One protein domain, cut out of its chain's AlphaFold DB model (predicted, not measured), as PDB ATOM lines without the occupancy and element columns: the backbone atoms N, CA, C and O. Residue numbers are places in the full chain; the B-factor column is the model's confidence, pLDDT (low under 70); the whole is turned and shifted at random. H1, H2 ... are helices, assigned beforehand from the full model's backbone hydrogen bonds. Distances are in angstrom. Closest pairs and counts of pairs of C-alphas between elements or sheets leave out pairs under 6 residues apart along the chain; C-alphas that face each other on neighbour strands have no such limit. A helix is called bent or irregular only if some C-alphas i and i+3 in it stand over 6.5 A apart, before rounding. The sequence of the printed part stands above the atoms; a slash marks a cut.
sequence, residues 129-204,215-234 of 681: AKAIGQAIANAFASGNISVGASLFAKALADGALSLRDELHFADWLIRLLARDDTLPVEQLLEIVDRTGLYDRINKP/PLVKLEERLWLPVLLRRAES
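AT A GLANCE: This is residues 129 to 204 and 215 to 234 of the 681 residues of the protein "Sel1 repeat family protein" of Bradyrhizobium genosp. L (UniProt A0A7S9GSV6). Four helices, H1 to H4, stand roughly alongside one another in an up-and-down bundle, with H1 at one end of the longest axis and the sharply bent helix H6 at the other, past H3 and H4. H2 packs on H1, H3 and H4, while H3 and H4 only come close to each other; the short H5 meets the first arm of H6. The 96 printed residues hold six named helices, H1 to H6 in that order, and no named strand; the class is all helix. The whole is compact and rounded, with a radius of gyration of the C-alphas of 13.0 A and spans of 37 by 26 by 21 A.

IN THESE COORDINATES: H1 takes residues 129 to 141, 18.1 A long, beginning at C-alpha 129 (144.782, 73.974, 159.755). H2 takes residues 145 to 157, 18.2 A. H3 takes residues 163 to 177, 20.9 A, and ends at C-alpha 177 (149.572, 97.421, 161.682). H4 takes residues 185 to 195, 15.3 A, and H5 takes residues 198 to 201. H6, residues 215 to 233, was assigned as one helix by its hydrogen bonds but is bent: C-alphas 222 and 225 are 7.9 A apart. Its arms are H6a, residues 215 to 222, 10.9 A, and H6b, residues 225 to 233, 12.0 A, ending at C-alpha 233 (139.830, 104.019, 141.079).

HOW THE PARTS SIT: H1 and H2 form a helical hairpin and touch, with Ala 139 and Gly 148 as closest C-alphas, 4.7 A, at a shallow tilt of 22 degrees, opposite ways. H1 touches H3 at a shallow tilt of 14 degrees, the same way; the closest C-alphas are those of Gly 133 and Asp 165, 7.6 A. H2 and H3, also a hairpin, touch at Ile 145 and Leu 176, closest C-alphas 7.2 A. H2 touches H4, closest C-alphas Ala 153 and Thr 195, 4.7 A. H3 and H4 are close but not clearly touching. H3 touches H6a with residues 174 to 177 alone, at a steep tilt of 53 degrees. H5 and H6a only just touch, with 3 pairs of C-alphas within 8 A. H6b is near H4, and H1 is apart from H4. Each O i to N i+4 pair is within hydrogen-bond range in H1, H2, H3, H4, H6a and H6b; H5 is too short for such a pair.

THE WHOLE: The farthest C-alphas, those of Ala 131 and Ala 232, are 38.5 A apart. Residues 205 to 214 are not printed, and C-alphas 204 and 215 are 15.3 A apart across this cut. Of the links that are printed whole, H3 to H4 is short and the others are tight. The mean pLDDT of the printed part is 78.2; residues 129 to 130, 163, 196, 198 to 204 and 216 to 217 are under 70.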
ATOM      1  N   ALA A 129     145.252  72.724 159.151       57.12
ATOM      2  CA  ALA A 129     144.782  73.974 159.755       57.12
ATOM      3  C   ALA A 129     145.614  74.415 160.977       57.12
ATOM      4  O   ALA A 129     145.882  75.604 161.157       57.12
ATOM      5  N   LYS A 130     146.070  73.463 161.804       67.25
ATOM      6  CA  LYS A 130     146.848  73.754 163.016       67.25
ATOM      7  C   LYS A 130     148.281  74.170 162.676       67.25
ATOM      8  O   LYS A 130     148.752  75.179 163.196       67.25
ATOM      9  N   ALA A 131     148.929  73.466 161.745       76.56
ATOM     10  CA  ALA A 131     150.255  73.833 161.244       76.56
ATOM     11  C   ALA A 131     150.252  75.223 160.573       76.56
ATOM     12  O   ALA A 131     151.142  76.038 160.822       76.56
ATOM     13  N   ILE A 132     149.217  75.525 159.779       79.00
ATOM     14  CA  ILE A 132     149.022  76.832 159.131       79.00
ATOM     15  C   ILE A 132     148.809  77.938 160.178       79.00
ATOM     16  O   ILE A 132     149.503  78.955 160.145       79.00
ATOM     17  N   GLY A 133     147.920  77.726 161.156       82.88
ATOM     18  CA  GLY A 133     147.710  78.665 162.262       82.88
ATOM     19  C   GLY A 133     148.983  78.921 163.078       82.88
ATOM     20  O   GLY A 133     149.302  80.070 163.385       82.88
ATOM     21  N   GLN A 134     149.768  77.878 163.367       86.06
ATOM     22  CA  GLN A 134     151.041  78.012 164.076       86.06
ATOM     23  C   GLN A 134     152.083  78.793 163.257       86.06
ATOM     24  O   GLN A 134     152.820  79.600 163.823       86.06
ATOM     25  N   ALA A 135     152.128  78.620 161.931       86.50
ATOM     26  CA  ALA A 135     153.012  79.388 161.054       86.50
ATOM     27  C   ALA A 135     152.658  80.889 161.038       86.50
ATOM     28  O   ALA A 135     153.552  81.728 161.179       86.50
ATOM     29  N   ILE A 136     151.366  81.231 160.951       87.50
ATOM     30  CA  ILE A 136     150.877  82.620 161.042       87.50
ATOM     31  C   ILE A 136     151.235  83.221 162.411       87.50
ATOM     32  O   ILE A 136     151.809  84.310 162.480       87.50
ATOM     33  N   ALA A 137     150.969  82.491 163.500       87.94
ATOM     34  CA  ALA A 137     151.285  82.927 164.859       87.94
ATOM     35  C   ALA A 137     152.790  83.173 165.066       87.94
ATOM     36  O   ALA A 137     153.172  84.187 165.650       87.94
ATOM     37  N   ASN A 138     153.653  82.294 164.549       90.88
ATOM     38  CA  ASN A 138     155.107  82.447 164.633       90.88
ATOM     39  C   ASN A 138     155.603  83.675 163.841       90.88
ATOM     40  O   ASN A 138     156.494  84.394 164.303       90.88
ATOM     41  N   ALA A 139     155.020  83.953 162.669       89.06
ATOM     42  CA  ALA A 139     155.363  85.126 161.864       89.06
ATOM     43  C   ALA A 139     154.934  86.442 162.546       89.06
ATOM     44  O   ALA A 139     155.730  87.374 162.651       89.06
ATOM     45  N   PHE A 140     153.718  86.499 163.098       91.12
ATOM     46  CA  PHE A 140     153.246  87.657 163.864       91.12
ATOM     47  C   PHE A 140     154.006  87.860 165.185       91.12
ATOM     48  O   PHE A 140     154.317  88.998 165.537       91.12
ATOM     49  N   ALA A 141     154.364  86.789 165.901       88.31
ATOM     50  CA  ALA A 141     155.142  86.873 167.142       88.31
ATOM     51  C   ALA A 141     156.601  87.314 166.918       88.31
ATOM     52  O   ALA A 141     157.175  87.975 167.780       88.31
ATOM     53  N   SER A 142     157.189  86.996 165.760       86.94
ATOM     54  CA  SER A 142     158.531  87.454 165.364       86.94
ATOM     55  C   SER A 142     158.553  88.856 164.737       86.94
ATOM     56  O   SER A 142     159.612  89.325 164.329       86.94
ATOM     57  N   GLY A 143     157.403  89.541 164.659       81.50
ATOM     58  CA  GLY A 143     157.287  90.878 164.070       81.50
ATOM     59  C   GLY A 143     157.347  90.905 162.539       81.50
ATOM     60  O   GLY A 143     157.365  91.982 161.952       81.50
ATOM     61  N   ASN A 144     157.341  89.751 161.866       87.56
ATOM     62  CA  ASN A 144     157.370  89.673 160.407       87.56
ATOM     63  C   ASN A 144     155.949  89.811 159.828       87.56
ATOM     64  O   ASN A 144     155.345  88.851 159.340       87.56
ATOM     65  N   ILE A 145     155.403  91.029 159.938       85.88
ATOM     66  CA  ILE A 145     153.998  91.352 159.645       85.88
ATOM     67  C   ILE A 145     153.618  90.964 158.209       85.88
ATOM     68  O   ILE A 145     152.579  90.337 158.018       85.88
ATOM     69  N   SER A 146     154.458  91.267 157.213       82.56
ATOM     70  CA  SER A 146     154.162  90.986 155.797       82.56
ATOM     71  C   SER A 146     154.117  89.482 155.479       82.56
ATOM     72  O   SER A 146     153.190  89.018 154.809       82.56
ATOM     73  N   VAL A 147     155.042  88.681 156.029       86.06
ATOM     74  CA  VAL A 147     155.001  87.213 155.875       86.06
ATOM     75  C   VAL A 147     153.793  86.624 156.602       86.06
ATOM     76  O   VAL A 147     153.077  85.808 156.024       86.06
ATOM     77  N   GLY A 148     153.505  87.069 157.831       87.12
ATOM     78  CA  GLY A 148     152.331  86.613 158.581       87.12
ATOM     79  C   GLY A 148     151.011  86.964 157.890       87.12
ATOM     80  O   GLY A 148     150.126  86.118 157.792       87.12
ATOM     81  N   ALA A 149     150.903  88.172 157.331       85.38
ATOM     82  CA  ALA A 149     149.745  88.611 156.559       85.38
ATOM     83  C   ALA A 149     149.587  87.820 155.253       85.38
ATOM     84  O   ALA A 149     148.470  87.465 154.897       85.38
ATOM     85  N   SER A 150     150.686  87.491 154.571       83.56
ATOM     86  CA  SER A 150     150.660  86.693 153.336       83.56
ATOM     87  C   SER A 150     150.269  85.232 153.598       83.56
ATOM     88  O   SER A 150     149.482  84.661 152.845       83.56
ATOM     89  N   LEU A 151     150.746  84.640 154.701       85.44
ATOM     90  CA  LEU A 151     150.296  83.324 155.169       85.44
ATOM     91  C   LEU A 151     148.812  83.344 155.567       85.44
ATOM     92  O   LEU A 151     148.072  82.434 155.202       85.44
ATOM     93  N   PHE A 152     148.366  84.389 156.269       86.06
ATOM     94  CA  PHE A 152     146.972  84.552 156.688       86.06
ATOM     95  C   PHE A 152     146.022  84.743 155.495       86.06
ATOM     96  O   PHE A 152     145.001  84.067 155.414       86.06
ATOM     97  N   ALA A 153     146.395  85.587 154.534       77.50
ATOM     98  CA  ALA A 153     145.684  85.791 153.274       77.50
ATOM     99  C   ALA A 153     145.498  84.487 152.489       77.50
ATOM    100  O   ALA A 153     144.389  84.164 152.063       77.50
ATOM    101  N   LYS A 154     146.572  83.700 152.345       81.00
ATOM    102  CA  LYS A 154     146.490  82.387 151.704       81.00
ATOM    103  C   LYS A 154     145.577  81.438 152.486       81.00
ATOM    104  O   LYS A 154     144.738  80.782 151.886       81.00
ATOM    105  N   ALA A 155     145.691  81.400 153.811       81.69
ATOM    106  CA  ALA A 155     144.870  80.530 154.650       81.69
ATOM    107  C   ALA A 155     143.368  80.881 154.618       81.69
ATOM    108  O   ALA A 155     142.541  79.978 154.732       81.69
ATOM    109  N   LEU A 156     143.016  82.160 154.422       75.94
ATOM    110  CA  LEU A 156     141.647  82.607 154.139       75.94
ATOM    111  C   LEU A 156     141.164  82.101 152.769       75.94
ATOM    112  O   LEU A 156     140.086  81.520 152.678       75.94
ATOM    113  N   ALA A 157     141.966  82.282 151.713       71.75
ATOM    114  CA  ALA A 157     141.622  81.854 150.355       71.75
ATOM    115  C   ALA A 157     141.490  80.322 150.219       71.75
ATOM    116  O   ALA A 157     140.575  79.837 149.559       71.75
ATOM    117  N   ASP A 158     142.364  79.569 150.894       79.62
ATOM    118  CA  ASP A 158     142.349  78.101 150.941       79.62
ATOM    119  C   ASP A 158     141.251  77.544 151.885       79.62
ATOM    120  O   ASP A 158     141.075  76.327 151.979       79.62
ATOM    121  N   GLY A 159     140.520  78.400 152.620       75.56
ATOM    122  CA  GLY A 159     139.506  77.989 153.604       75.56
ATOM    123  C   GLY A 159     140.071  77.175 154.778       75.56
ATOM    124  O   GLY A 159     139.373  76.335 155.352       75.56
ATOM    125  N   ALA A 160     141.348  77.383 155.106       77.69
ATOM    126  CA  ALA A 160     142.164  76.509 155.948       77.69
ATOM    127  C   ALA A 160     142.153  76.859 157.450       77.69
ATOM    128  O   ALA A 160     142.882  76.242 158.228       77.69
ATOM    129  N   LEU A 161     141.348  77.838 157.873       75.19
ATOM    130  CA  LEU A 161     141.210  78.283 159.265       75.19
ATOM    131  C   LEU A 161     139.787  78.044 159.785       75.19
ATOM    132  O   LEU A 161     138.836  77.916 159.015       75.19
ATOM    133  N   SER A 162     139.618  78.012 161.110       75.94
ATOM    134  CA  SER A 162     138.284  78.175 161.692       75.94
ATOM    135  C   SER A 162     137.916  79.661 161.728       75.94
ATOM    136  O   SER A 162     138.781  80.513 161.930       75.94
ATOM    137  N   LEU A 163     136.621  79.987 161.655       68.88
ATOM    138  CA  LEU A 163     136.123  81.366 161.798       68.88
ATOM    139  C   LEU A 163     136.618  82.048 163.092       68.88
ATOM    140  O   LEU A 163     136.785  83.264 163.144       68.88
ATOM    141  N   ARG A 164     136.881  81.274 164.153       72.38
ATOM    142  CA  ARG A 164     137.464  81.781 165.405       72.38
ATOM    143  C   ARG A 164     138.909  82.246 165.209       72.38
ATOM    144  O   ARG A 164     139.279  83.294 165.740       72.38
ATOM    145  N   ASP A 165     139.696  81.494 164.451       76.94
ATOM    146  CA  ASP A 165     141.096  81.803 164.169       76.94
ATOM    147  C   ASP A 165     141.205  82.938 163.141       76.94
ATOM    148  O   ASP A 165     142.002  83.852 163.325       76.94
ATOM    149  N   GLU A 166     140.321  82.981 162.138       77.69
ATOM    150  CA  GLU A 166     140.158  84.129 161.231       77.69
ATOM    151  C   GLU A 166     139.791  85.422 161.973       77.69
ATOM    152  O   GLU A 166     140.269  86.514 161.653       77.69
ATOM    153  N   LEU A 167     138.915  85.332 162.980       74.38
ATOM    154  CA  LEU A 167     138.578  86.466 163.836       74.38
ATOM    155  C   LEU A 167     139.795  86.914 164.656       74.38
ATOM    156  O   LEU A 167     140.062  88.116 164.700       74.38
ATOM    157  N   HIS A 168     140.539  85.964 165.232       80.56
ATOM    158  CA  HIS A 168     141.714  86.202 166.071       80.56
ATOM    159  C   HIS A 168     142.916  86.777 165.304       80.56
ATOM    160  O   HIS A 168     143.437  87.822 165.696       80.56
ATOM    161  N   PHE A 169     143.341  86.145 164.206       83.50
ATOM    162  CA  PHE A 169     144.508  86.574 163.430       83.50
ATOM    163  C   PHE A 169     144.306  87.944 162.787       83.50
ATOM    164  O   PHE A 169     145.232  88.751 162.793       83.50
ATOM    165  N   ALA A 170     143.097  88.263 162.327       77.25
ATOM    166  CA  ALA A 170     142.783  89.602 161.837       77.25
ATOM    167  C   ALA A 170     142.810  90.672 162.948       77.25
ATOM    168  O   ALA A 170     143.327  91.759 162.714       77.25
ATOM    169  N   ASP A 171     142.309  90.391 164.160       80.06
ATOM    170  CA  ASP A 171     142.402  91.333 165.295       80.06
ATOM    171  C   ASP A 171     143.858  91.518 165.771       80.06
ATOM    172  O   ASP A 171     144.271  92.627 166.114       80.06
ATOM    173  N   TRP A 172     144.677  90.463 165.721       87.81
ATOM    174  CA  TRP A 172     146.118  90.553 165.978       87.81
ATOM    175  C   TRP A 172     146.837  91.364 164.887       87.81
ATOM    176  O   TRP A 172     147.600  92.273 165.211       87.81
ATOM    177  N   LEU A 173     146.540  91.120 163.607       84.25
ATOM    178  CA  LEU A 173     147.101  91.871 162.484       84.25
ATOM    179  C   LEU A 173     146.737  93.363 162.560       84.25
ATOM    180  O   LEU A 173     147.627  94.205 162.486       84.25
ATOM    181  N   ILE A 174     145.474  93.701 162.840       81.50
ATOM    182  CA  ILE A 174     145.022  95.075 163.131       81.50
ATOM    183  C   ILE A 174     145.864  95.711 164.257       81.50
ATOM    184  O   ILE A 174     146.337  96.840 164.122       81.50
ATOM    185  N   ARG A 175     146.110  94.992 165.364       84.56
ATOM    186  CA  ARG A 175     146.948  95.483 166.479       84.56
ATOM    187  C   ARG A 175     148.415  95.685 166.098       84.56
ATOM    188  O   ARG A 175     149.060  96.523 166.723       84.56
ATOM    189  N   LEU A 176     148.944  94.919 165.146       87.50
ATOM    190  CA  LEU A 176     150.314  95.060 164.645       87.50
ATOM    191  C   LEU A 176     150.428  96.268 163.707       87.50
ATOM    192  O   LEU A 176     151.208  97.174 163.987       87.50
ATOM    193  N   LEU A 177     149.584  96.337 162.673       85.44
ATOM    194  CA  LEU A 177     149.572  97.421 161.682       85.44
ATOM    195  C   LEU A 177     149.353  98.801 162.328       85.44
ATOM    196  O   LEU A 177     149.989  99.775 161.942       85.44
ATOM    197  N   ALA A 178     148.511  98.893 163.364       81.38
ATOM    198  CA  ALA A 178     148.288 100.144 164.096       81.38
ATOM    199  C   ALA A 178     149.455 100.560 165.016       81.38
ATOM    200  O   ALA A 178     149.516 101.708 165.466       81.38
ATOM    201  N   ARG A 179     150.352  99.632 165.370       83.94
ATOM    202  CA  ARG A 179     151.542  99.908 166.194       83.94
ATOM    203  C   ARG A 179     152.763 100.255 165.353       83.94
ATOM    204  O   ARG A 179     153.617 100.984 165.842       83.94
ATOM    205  N   ASP A 180     152.838  99.737 164.134       82.06
ATOM    206  CA  ASP A 180     153.954  99.972 163.227       82.06
ATOM    207  C   ASP A 180     153.737 101.243 162.391       82.06
ATOM    208  O   ASP A 180     153.083 101.250 161.346       82.06
ATOM    209  N   ASP A 181     154.297 102.349 162.875       77.69
ATOM    210  CA  ASP A 181     154.321 103.630 162.158       77.69
ATOM    211  C   ASP A 181     155.438 103.726 161.104       77.69
ATOM    212  O   ASP A 181     155.560 104.757 160.451       77.69
ATOM    213  N   THR A 182     156.222 102.659 160.901       80.44
ATOM    214  CA  THR A 182     157.289 102.599 159.887       80.44
ATOM    215  C   THR A 182     156.850 101.929 158.585       80.44
ATOM    216  O   THR A 182     157.446 102.195 157.543       80.44
ATOM    217  N   LEU A 183     155.783 101.115 158.611       81.19
ATOM    218  CA  LEU A 183     155.182 100.535 157.404       81.19
ATOM    219  C   LEU A 183     154.669 101.628 156.436       81.19
ATOM    220  O   LEU A 183     153.803 102.422 156.833       81.19
ATOM    221  N   PRO A 184     155.131 101.638 155.166       81.56
ATOM    222  CA  PRO A 184     154.585 102.491 154.111       81.56
ATOM    223  C   PRO A 184     153.095 102.233 153.876       81.56
ATOM    224  O   PRO A 184     152.611 101.106 154.030       81.56
ATOM    225  N   VAL A 185     152.365 103.267 153.454       78.88
ATOM    226  CA  VAL A 185     150.913 103.195 153.214       78.88
ATOM    227  C   VAL A 185     150.589 102.160 152.131       78.88
ATOM    228  O   VAL A 185     149.624 101.415 152.258       78.88
ATOM    229  N   GLU A 186     151.443 102.034 151.122       78.19
ATOM    230  CA  GLU A 186     151.326 101.077 150.022       78.19
ATOM    231  C   GLU A 186     151.363  99.628 150.532       78.19
ATOM    232  O   GLU A 186     150.545  98.810 150.112       78.19
ATOM    233  N   GLN A 187     152.254  99.329 151.485       77.06
ATOM    234  CA  GLN A 187     152.372  98.004 152.106       77.06
ATOM    235  C   GLN A 187     151.226  97.728 153.085       77.06
ATOM    236  O   GLN A 187     150.736  96.601 153.153       77.06
ATOM    237  N   LEU A 188     150.749  98.744 153.817       80.50
ATOM    238  CA  LEU A 188     149.536  98.613 154.632       80.50
ATOM    239  C   LEU A 188     148.324  98.253 153.765       80.50
ATOM    240  O   LEU A 188     147.560  97.360 154.126       80.50
ATOM    241  N   LEU A 189     148.164  98.913 152.617       77.44
ATOM    242  CA  LEU A 189     147.072  98.651 151.683       77.44
ATOM    243  C   LEU A 189     147.195  97.265 151.033       77.44
ATOM    244  O   LEU A 189     146.220  96.526 151.041       77.44
ATOM    245  N   GLU A 190     148.386  96.870 150.570       79.31
ATOM    246  CA  GLU A 190     148.665  95.520 150.043       79.31
ATOM    247  C   GLU A 190     148.305  94.413 151.056       79.31
ATOM    248  O   GLU A 190     147.759  93.367 150.697       79.31
ATOM    249  N   ILE A 191     148.569  94.653 152.345       79.31
ATOM    250  CA  ILE A 191     148.179  93.755 153.437       79.31
ATOM    251  C   ILE A 191     146.655  93.744 153.634       79.31
ATOM    252  O   ILE A 191     146.072  92.668 153.794       79.31
ATOM    253  N   VAL A 192     145.997  94.909 153.620       76.50
ATOM    254  CA  VAL A 192     144.538  95.028 153.804       76.50
ATOM    255  C   VAL A 192     143.762  94.412 152.632       76.50
ATOM    256  O   VAL A 192     142.767  93.732 152.895       76.50
ATOM    257  N   ASP A 193     144.246  94.551 151.389       72.25
ATOM    258  CA  ASP A 193     143.717  93.866 150.198       72.25
ATOM    259  C   ASP A 193     143.704  92.351 150.414       72.25
ATOM    260  O   ASP A 193     142.655  91.707 150.415       72.25
ATOM    261  N   ARG A 194     144.897  91.782 150.638       74.75
ATOM    262  CA  ARG A 194     145.126  90.335 150.696       74.75
ATOM    263  C   ARG A 194     144.367  89.656 151.832       74.75
ATOM    264  O   ARG A 194     144.045  88.478 151.730       74.75
ATOM    265  N   THR A 195     144.099  90.379 152.917       74.12
ATOM    266  CA  THR A 195     143.466  89.835 154.129       74.12
ATOM    267  C   THR A 195     141.992  90.220 154.287       74.12
ATOM    268  O   THR A 195     141.379  89.867 155.295       74.12
ATOM    269  N   GLY A 196     141.405  90.936 153.317       69.38
ATOM    270  CA  GLY A 196     139.993  91.342 153.350       69.38
ATOM    271  C   GLY A 196     139.632  92.254 154.531       69.38
ATOM    272  O   GLY A 196     138.476  92.304 154.954       69.38
ATOM    273  N   LEU A 197     140.609  92.966 155.107       72.31
ATOM    274  CA  LEU A 197     140.416  93.741 156.340       72.31
ATOM    275  C   LEU A 197     139.523  94.984 156.161       72.31
ATOM    276  O   LEU A 197     139.049  95.530 157.162       72.31
ATOM    277  N   TYR A 198     139.241  95.391 154.918       64.50
ATOM    278  CA  TYR A 198     138.360  96.512 154.570       64.50
ATOM    279  C   TYR A 198     137.033  96.503 155.341       64.50
ATOM    280  O   TYR A 198     136.684  97.500 155.972       64.50
ATOM    281  N   ASP A 199     136.347  95.360 155.397       59.66
ATOM    282  CA  ASP A 199     135.052  95.201 156.076       59.66
ATOM    283  C   ASP A 199     135.125  95.263 157.610       59.66
ATOM    284  O   ASP A 199     134.089  95.219 158.284       59.66
ATOM    285  N   ARG A 200     136.327  95.309 158.191       62.72
ATOM    286  CA  ARG A 200     136.543  95.518 159.632       62.72
ATOM    287  C   ARG A 200     136.982  96.946 159.948       62.72
ATOM    288  O   ARG A 200     136.609  97.442 161.005       62.72
ATOM    289  N   ILE A 201     137.718  97.585 159.038       58.28
ATOM    290  CA  ILE A 201     138.181  98.976 159.151       58.28
ATOM    291  C   ILE A 201     137.037  99.952 158.824       58.28
ATOM    292  O   ILE A 201     136.773 100.871 159.586       58.28
ATOM    293  N   ASN A 202     136.276  99.707 157.752       50.50
ATOM    294  CA  ASN A 202     135.210 100.603 157.281       50.50
ATOM    295  C   ASN A 202     133.824 100.331 157.905       50.50
ATOM    296  O   ASN A 202     132.813 100.824 157.399       50.50
ATOM    297  N   LYS A 203     133.719  99.524 158.972       51.09
ATOM    298  CA  LYS A 203     132.410  99.189 159.564       51.09
ATOM    299  C   LYS A 203     131.892 100.349 160.428       51.09
ATOM    300  O   LYS A 203     132.545 100.681 161.418       51.09
ATOM    301  N   PRO A 204     130.713 100.937 160.131       37.59
ATOM    302  CA  PRO A 204     130.227 102.123 160.831       37.59
ATOM    303  C   PRO A 204     129.946 101.817 162.306       37.59
ATOM    304  O   PRO A 204     128.965 101.161 162.665       37.59
ATOM    305  N   PRO A 215     143.405 100.451 168.191       70.00
ATOM    306  CA  PRO A 215     144.136 100.169 166.958       70.00
ATOM    307  C   PRO A 215     143.373 100.500 165.672       70.00
ATOM    308  O   PRO A 215     143.981 100.988 164.723       70.00
ATOM    309  N   LEU A 216     142.056 100.263 165.644       67.56
ATOM    310  CA  LEU A 216     141.234 100.513 164.461       67.56
ATOM    311  C   LEU A 216     141.176 102.001 164.117       67.56
ATOM    312  O   LEU A 216     141.491 102.351 162.990       67.56
ATOM    313  N   VAL A 217     140.932 102.878 165.095       69.25
ATOM    314  CA  VAL A 217     140.846 104.335 164.864       69.25
ATOM    315  C   VAL A 217     142.155 104.896 164.298       69.25
ATOM    316  O   VAL A 217     142.131 105.727 163.399       69.25
ATOM    317  N   LYS A 218     143.311 104.399 164.752       74.19
ATOM    318  CA  LYS A 218     144.614 104.832 164.220       74.19
ATOM    319  C   LYS A 218     144.891 104.302 162.800       74.19
ATOM    320  O   LYS A 218     145.641 104.922 162.050       74.19
ATOM    321  N   LEU A 219     144.300 103.168 162.417       73.38
ATOM    322  CA  LEU A 219     144.333 102.669 161.037       73.38
ATOM    323  C   LEU A 219     143.329 103.403 160.144       73.38
ATOM    324  O   LEU A 219     143.690 103.762 159.031       73.38
ATOM    325  N   GLU A 220     142.124 103.686 160.641       71.50
ATOM    326  CA  GLU A 220     141.130 104.553 159.998       71.50
ATOM    327  C   GLU A 220     141.774 105.916 159.667       71.50
ATOM    328  O   GLU A 220     141.819 106.297 158.501       71.50
ATOM    329  N   GLU A 221     142.401 106.585 160.647       73.62
ATOM    330  CA  GLU A 221     143.131 107.856 160.474       73.62
ATOM    331  C   GLU A 221     144.269 107.788 159.428       73.62
ATOM    332  O   GLU A 221     144.486 108.764 158.709       73.62
ATOM    333  N   ARG A 222     144.977 106.652 159.301       77.69
ATOM    334  CA  ARG A 222     146.072 106.461 158.321       77.69
ATOM    335  C   ARG A 222     145.606 106.024 156.928       77.69
ATOM    336  O   ARG A 222     146.357 106.210 155.973       77.69
ATOM    337  N   LEU A 223     144.427 105.412 156.801       78.75
ATOM    338  CA  LEU A 223     144.014 104.699 155.584       78.75
ATOM    339  C   LEU A 223     142.735 105.232 154.928       78.75
ATOM    340  O   LEU A 223     142.530 104.931 153.757       78.75
ATOM    341  N   TRP A 224     141.898 106.032 155.601       79.50
ATOM    342  CA  TRP A 224     140.592 106.461 155.066       79.50
ATOM    343  C   TRP A 224     140.666 107.027 153.633       79.50
ATOM    344  O   TRP A 224     139.926 106.571 152.763       79.50
ATOM    345  N   LEU A 225     141.594 107.953 153.360       81.44
ATOM    346  CA  LEU A 225     141.747 108.584 152.047       81.44
ATOM    347  C   LEU A 225     142.388 107.649 151.004       81.44
ATOM    348  O   LEU A 225     141.793 107.497 149.941       81.44
ATOM    349  N   PRO A 226     143.526 106.967 151.262       84.00
ATOM    350  CA  PRO A 226     144.070 105.980 150.324       84.00
ATOM    351  C   PRO A 226     143.103 104.833 149.979       84.00
ATOM    352  O   PRO A 226     143.102 104.336 148.854       84.00
ATOM    353  N   VAL A 227     142.244 104.429 150.919       79.25
ATOM    354  CA  VAL A 227     141.205 103.409 150.699       79.25
ATOM    355  C   VAL A 227     140.023 103.965 149.904       79.25
ATOM    356  O   VAL A 227     139.489 103.267 149.041       79.25
ATOM    357  N   LEU A 228     139.627 105.218 150.148       82.44
ATOM    358  CA  LEU A 228     138.612 105.900 149.347       82.44
ATOM    359  C   LEU A 228     139.084 106.103 147.899       82.44
ATOM    360  O   LEU A 228     138.323 105.818 146.976       82.44
ATOM    361  N   LEU A 229     140.344 106.513 147.709       86.94
ATOM    362  CA  LEU A 229     141.009 106.621 146.408       86.94
ATOM    363  C   LEU A 229     140.963 105.292 145.654       86.94
ATOM    364  O   LEU A 229     140.397 105.246 144.568       86.94
ATOM    365  N   ARG A 230     141.439 104.193 146.252       85.00
ATOM    366  CA  ARG A 230     141.416 102.872 145.599       85.00
ATOM    367  C   ARG A 230     140.014 102.390 145.224       85.00
ATOM    368  O   ARG A 230     139.847 101.804 144.161       85.00
ATOM    369  N   ARG A 231     139.000 102.646 146.061       84.81
ATOM    370  CA  ARG A 231     137.597 102.343 145.717       84.81
ATOM    371  C   ARG A 231     137.120 103.183 144.531       84.81
ATOM    372  O   ARG A 231     136.513 102.652 143.602       84.81
ATOM    373  N   ALA A 232     137.429 104.479 144.537       88.38
ATOM    374  CA  ALA A 232     137.082 105.379 143.445       88.38
ATOM    375  C   ALA A 232     137.782 104.981 142.127       88.38
ATOM    376  O   ALA A 232     137.152 104.962 141.070       88.38
ATOM    377  N   GLU A 233     139.050 104.573 142.194       90.19
ATOM    378  CA  GLU A 233     139.830 104.019 141.079       90.19
ATOM    379  C   GLU A 233     139.282 102.671 140.582       90.19
ATOM    380  O   GLU A 233     139.316 102.410 139.381       90.19
ATOM    381  N   SER A 234     138.708 101.836 141.461       87.00
ATOM    382  CA  SER A 234     138.062 100.570 141.077       87.00
ATOM    383  C   SER A 234     136.650 100.721 140.488       87.00
ATOM    384  O   SER A 234     136.010  99.710 140.204       87.00
TER     385      SER A 234